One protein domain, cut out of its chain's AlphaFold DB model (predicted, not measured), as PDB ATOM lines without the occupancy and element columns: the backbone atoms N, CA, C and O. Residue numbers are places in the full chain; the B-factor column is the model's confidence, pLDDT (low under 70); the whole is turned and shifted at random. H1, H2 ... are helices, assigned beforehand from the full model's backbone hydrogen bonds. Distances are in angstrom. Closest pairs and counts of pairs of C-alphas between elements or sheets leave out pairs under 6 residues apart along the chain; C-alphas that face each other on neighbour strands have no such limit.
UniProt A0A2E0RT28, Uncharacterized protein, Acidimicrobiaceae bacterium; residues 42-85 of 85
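This is residues 42 to 85 of the 85 residues of an uncharacterized protein of Acidimicrobiaceae bacterium (UniProt A0A2E0RT28). Two helices that stand apart make an open V: the long H1 is one arm, the shorter H2 the other, and the link of residues 64 to 70 joins them at the bottom. The printed part has 44 residues, with two named helices, H1 then H2, and no named strand; the class is all helix. It is extended, with a radius of gyration of the C-alphas of 15.2 A, and flat, spanning 39 by 30 by 12 A.

Find C-alpha 43 at (122.528, 216.344, 294.131); from there H1, residues 43 to 63, runs 30.3 A. H2, residues 71 to 83, runs 18.7 A to C-alpha 83 at (152.507, 235.461, 284.049).

H1 and H2 are apart, joined by a short link of 7 residues. In both, every O i to N i+4 pair is within hydrogen-bond range.

Look at Asp 44 and Arg 83, whose C-alphas are the two farthest apart, at 39.2 A. Residues 42 to 56 and 69 to 85 stand free. The printed part has no cut and ends at the chain's last residue, Gln 85, the one residue with pLDDT under 70.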
ATOM      1  N   ASP A  42     124.311 212.069 292.938       85.75
ATOM      2  CA  ASP A  42     123.086 212.544 293.563       85.75
ATOM      3  C   ASP A  42     123.280 213.990 294.074       85.75
ATOM      4  O   ASP A  42     124.191 214.225 294.881       85.75
ATOM      5  N   PRO A  43     122.457 214.967 293.643       86.12
ATOM      6  CA  PRO A  43     122.528 216.344 294.131       86.12
ATOM      7  C   PRO A  43     122.492 216.453 295.662       86.12
ATOM      8  O   PRO A  43     123.229 217.258 296.232       86.12
ATOM      9  N   ASP A  44     121.717 215.597 296.339       91.19
ATOM     10  CA  ASP A  44     121.629 215.598 297.803       91.19
ATOM     11  C   ASP A  44     122.949 215.128 298.446       91.19
ATOM     12  O   ASP A  44     123.341 215.593 299.523       91.19
ATOM     13  N   GLU A  45     123.673 214.217 297.786       91.62
ATOM     14  CA  GLU A  45     124.997 213.779 298.229       91.62
ATOM     15  C   GLU A  45     126.031 214.897 298.073       91.62
ATOM     16  O   GLU A  45     126.829 215.124 298.992       91.62
ATOM     17  N   VAL A  46     125.990 215.613 296.945       90.25
ATOM     18  CA  VAL A  46     126.852 216.771 296.679       90.25
ATOM     19  C   VAL A  46     126.620 217.852 297.734       90.25
ATOM     20  O   VAL A  46     127.578 218.290 298.378       90.25
ATOM     21  N   ASP A  47     125.367 218.227 297.985       93.56
ATOM     22  CA  ASP A  47     125.011 219.244 298.978       93.56
ATOM     23  C   ASP A  47     125.456 218.852 300.389       93.56
ATOM     24  O   ASP A  47     126.037 219.665 301.121       93.56
ATOM     25  N   ARG A  48     125.258 217.585 300.776       95.88
ATOM     26  CA  ARG A  48     125.734 217.072 302.066       95.88
ATOM     27  C   ARG A  48     127.257 217.162 302.175       95.88
ATOM     28  O   ARG A  48     127.759 217.647 303.191       95.88
ATOM     29  N   ALA A  49     127.989 216.726 301.150       95.94
ATOM     30  CA  ALA A  49     129.452 216.756 301.141       95.94
ATOM     31  C   ALA A  49     129.995 218.193 301.239       95.94
ATOM     32  O   ALA A  49     130.920 218.457 302.012       95.94
ATOM     33  N   TRP A  50     129.384 219.144 300.526       96.19
ATOM     34  CA  TRP A  50     129.720 220.564 300.646       96.19
ATOM     35  C   TRP A  50     129.400 221.126 302.032       96.19
ATOM     36  O   TRP A  50     130.204 221.877 302.589       96.19
ATOM     37  N   GLY A  51     128.267 220.744 302.623       98.00
ATOM     38  CA  GLY A  51     127.897 221.129 303.984       98.00
ATOM     39  C   GLY A  51     128.916 220.668 305.031       98.00
ATOM     40  O   GLY A  51     129.358 221.468 305.862       98.00
ATOM     41  N   GLU A  52     129.332 219.401 304.965       98.25
ATOM     42  CA  GLU A  52     130.364 218.825 305.836       98.25
ATOM     43  C   GLU A  52     131.711 219.546 305.666       98.25
ATOM     44  O   GLU A  52     132.358 219.922 306.649       98.25
ATOM     45  N   GLU A  53     132.109 219.812 304.422       98.19
ATOM     46  CA  GLU A  53     133.357 220.504 304.108       98.19
ATOM     47  C   GLU A  53     133.367 221.955 304.611       98.19
ATOM     48  O   GLU A  53     134.365 222.412 305.179       98.19
ATOM     49  N   MET A  54     132.259 222.687 304.457       98.06
ATOM     50  CA  MET A  54     132.134 224.053 304.972       98.06
ATOM     51  C   MET A  54     132.268 224.098 306.495       98.06
ATOM     52  O   MET A  54     133.011 224.934 307.020       98.06
ATOM     53  N   GLN A  55     131.597 223.189 307.210       98.38
ATOM     54  CA  GLN A  55     131.709 223.097 308.668       98.38
ATOM     55  C   GLN A  55     133.151 222.801 309.089       98.38
ATOM     56  O   GLN A  55     133.695 223.481 309.963       98.38
ATOM     57  N   ARG A  56     133.800 221.844 308.416       98.12
ATOM     58  CA  ARG A  56     135.198 221.483 308.668       98.12
ATOM     59  C   ARG A  56     136.140 222.671 308.461       98.12
ATOM     60  O   ARG A  56     136.957 222.951 309.336       98.12
ATOM     61  N   ARG A  57     136.025 223.397 307.340       97.12
ATOM     62  CA  ARG A  57     136.870 224.573 307.053       97.12
ATOM     63  C   ARG A  57     136.636 225.711 308.037       97.12
ATOM     64  O   ARG A  57     137.598 226.314 308.501       97.12
ATOM     65  N   SER A  58     135.380 225.980 308.386       97.75
ATOM     66  CA  SER A  58     135.034 227.006 309.374       97.75
ATOM     67  C   SER A  58     135.668 226.712 310.739       97.75
ATOM     68  O   SER A  58     136.284 227.592 311.348       97.75
ATOM     69  N   ALA A  59     135.603 225.451 311.182       98.12
ATOM     70  CA  ALA A  59     136.235 225.013 312.422       98.12
ATOM     71  C   ALA A  59     137.760 225.183 312.379       98.12
ATOM     72  O   ALA A  59     138.314 225.776 313.297       98.12
ATOM     73  N   GLN A  60     138.416 224.749 311.296       98.06
ATOM     74  CA  GLN A  60     139.869 224.881 311.112       98.06
ATOM     75  C   GLN A  60     140.350 226.337 311.136       98.06
ATOM     76  O   GLN A  60     141.408 226.637 311.688       98.06
ATOM     77  N   ILE A  61     139.588 227.249 310.529       97.19
ATOM     78  CA  ILE A  61     139.907 228.682 310.543       97.19
ATOM     79  C   ILE A  61     139.749 229.237 311.960       97.19
ATOM     80  O   ILE A  61     140.627 229.946 312.446       97.19
ATOM     81  N   THR A  62     138.651 228.895 312.638       96.88
ATOM     82  CA  THR A  62     138.345 229.404 313.983       96.88
ATOM     83  C   THR A  62     139.321 228.878 315.039       96.88
ATOM     84  O   THR A  62     139.683 229.615 315.954       96.88
ATOM     85  N   SER A  63     139.765 227.622 314.922       97.38
ATOM     86  CA  SER A  63     140.761 227.018 315.816       97.38
ATOM     87  C   SER A  63     142.190 227.500 315.547       97.38
ATOM     88  O   SER A  63     143.042 227.392 316.427       97.38
ATOM     89  N   GLY A  64     142.457 228.040 314.353       96.81
ATOM     90  CA  GLY A  64     143.803 228.404 313.910       96.81
ATOM     91  C   GLY A  64     144.636 227.219 313.408       96.81
ATOM     92  O   GLY A  64     145.849 227.357 313.250       96.81
ATOM     93  N   ASP A  65     144.008 226.071 313.127       97.81
ATOM     94  CA  ASP A  65     144.686 224.878 312.587       97.81
ATOM     95  C   ASP A  65     145.219 225.094 311.163       97.81
ATOM     96  O   ASP A  65     146.076 224.348 310.684       97.81
ATOM     97  N   VAL A  66     144.716 226.119 310.471       97.12
ATOM     98  CA  VAL A  66     145.146 226.500 309.124       97.12
ATOM     99  C   VAL A  66     145.622 227.945 309.087       97.12
ATOM    100  O   VAL A  66     145.076 228.826 309.748       97.12
ATOM    101  N   LYS A  67     146.635 228.203 308.256       95.12
ATOM    102  CA  LYS A  67     147.027 229.565 307.887       95.12
ATOM    103  C   LYS A  67     146.170 230.018 306.716       95.12
ATOM    104  O   LYS A  67     146.166 229.366 305.673       95.12
ATOM    105  N   THR A  68     145.460 231.122 306.891       94.62
ATOM    106  CA  THR A  68     144.705 231.764 305.818       94.62
ATOM    107  C   THR A  68     145.575 232.786 305.097       94.62
ATOM    108  O   THR A  68     146.552 233.292 305.650       94.62
ATOM    109  N   LEU A  69     145.214 233.065 303.849       95.75
ATOM    110  CA  LEU A  69     145.729 234.198 303.095       95.75
ATOM    111  C   LEU A  69     144.660 235.287 303.074       95.75
ATOM    112  O   LEU A  69     143.459 235.002 303.034       95.75
ATOM    113  N   THR A  70     145.105 236.531 303.091       96.12
ATOM    114  CA  THR A  70     144.276 237.680 302.751       96.12
ATOM    115  C   THR A  70     143.888 237.633 301.275       96.12
ATOM    116  O   THR A  70     144.514 236.960 300.455       96.12
ATOM    117  N   TRP A  71     142.836 238.366 300.923       95.12
ATOM    118  CA  TRP A  71     142.386 238.447 299.537       95.12
ATOM    119  C   TRP A  71     143.463 239.011 298.599       95.12
ATOM    120  O   TRP A  71     143.655 238.486 297.503       95.12
ATOM    121  N   ASP A  72     144.214 240.013 299.056       97.62
ATOM    122  CA  ASP A  72     145.287 240.630 298.271       97.62
ATOM    123  C   ASP A  72     146.427 239.636 297.996       97.62
ATOM    124  O   ASP A  72     146.876 239.517 296.857       97.62
ATOM    125  N   GLU A  73     146.825 238.835 298.992       97.50
ATOM    126  CA  GLU A  73     147.836 237.780 298.815       97.50
ATOM    127  C   GLU A  73     147.400 236.732 297.780       97.50
ATOM    128  O   GLU A  73     148.209 236.280 296.964       97.50
ATOM    129  N   VAL A  74     146.114 236.363 297.773       96.69
ATOM    130  CA  VAL A  74     145.555 235.446 296.769       96.69
ATOM    131  C   VAL A  74     145.610 236.072 295.374       96.69
ATOM    132  O   VAL A  74     146.041 235.412 294.426       96.69
ATOM    133  N   LEU A  75     145.203 237.336 295.225       96.19
ATOM    134  CA  LEU A  75     145.237 238.032 293.937       96.19
ATOM    135  C   LEU A  75     146.659 238.156 293.387       96.19
ATOM    136  O   LEU A  75     146.881 237.883 292.203       96.19
ATOM    137  N   ASP A  76     147.623 238.494 294.239       96.50
ATOM    138  CA  ASP A  76     149.032 238.576 293.865       96.50
ATOM    139  C   ASP A  76     149.562 237.224 293.378       96.50
ATOM    140  O   ASP A  76     150.222 237.146 292.332       96.50
ATOM    141  N   GLN A  77     149.215 236.138 294.075       95.50
ATOM    142  CA  GLN A  77     149.606 234.783 293.691       95.50
ATOM    143  C   GLN A  77     148.970 234.347 292.362       95.50
ATOM    144  O   GLN A  77     149.651 233.766 291.507       95.50
ATOM    145  N   VAL A  78     147.686 234.647 292.146       95.38
ATOM    146  CA  VAL A  78     146.987 234.354 290.884       95.38
ATOM    147  C   VAL A  78     147.601 235.152 289.733       95.38
ATOM    148  O   VAL A  78     147.872 234.595 288.665       95.38
ATOM    149  N   ALA A  79     147.877 236.440 289.941       93.75
ATOM    150  CA  ALA A  79     148.502 237.291 288.937       93.75
ATOM    151  C   ALA A  79     149.921 236.814 288.590       93.75
ATOM    152  O   ALA A  79     150.293 236.802 287.417       93.75
ATOM    153  N   ALA A  80     150.705 236.388 289.587       93.69
ATOM    154  CA  ALA A  80     152.021 235.795 289.370       93.69
ATOM    155  C   ALA A  80     151.940 234.500 288.554       93.69
ATOM    156  O   ALA A  80     152.658 234.367 287.565       93.69
ATOM    157  N   SER A  81     151.014 233.605 288.904       92.56
ATOM    158  CA  SER A  81     150.836 232.315 288.223       92.56
ATOM    159  C   SER A  81     150.425 232.477 286.756       92.56
ATOM    160  O   SER A  81     150.899 231.742 285.894       92.56
ATOM    161  N   ARG A  82     149.587 233.475 286.446       88.12
ATOM    162  CA  ARG A  82     149.178 233.789 285.066       88.12
ATOM    163  C   ARG A  82     150.317 234.320 284.197       88.12
ATOM    164  O   ARG A  82     150.269 234.150 282.989       88.12
ATOM    165  N   ARG A  83     151.326 234.971 284.786       84.69
ATOM    166  CA  ARG A  83     152.507 235.461 284.049       84.69
ATOM    167  C   ARG A  83     153.500 234.351 283.702       84.69
ATOM    168  O   ARG A  83     154.351 234.566 282.847       84.69
ATOM    169  N   SER A  84     153.428 233.213 284.394       77.94
ATOM    170  CA  SER A  84     154.326 232.067 284.206       77.94
ATOM    171  C   SER A  84     153.755 230.947 283.329       77.94
ATOM    172  O   SER A  84     154.438 229.942 283.149       77.94
ATOM    173  N   GLN A  85     152.517 231.088 282.845       61.16
ATOM    174  CA  GLN A  85     151.870 230.145 281.924       61.16
ATOM    175  C   GLN A  85     152.067 230.551 280.465       61.16
ATOM    176  O   GLN A  85     152.163 231.770 280.200       61.16
TER     177      GLN A  85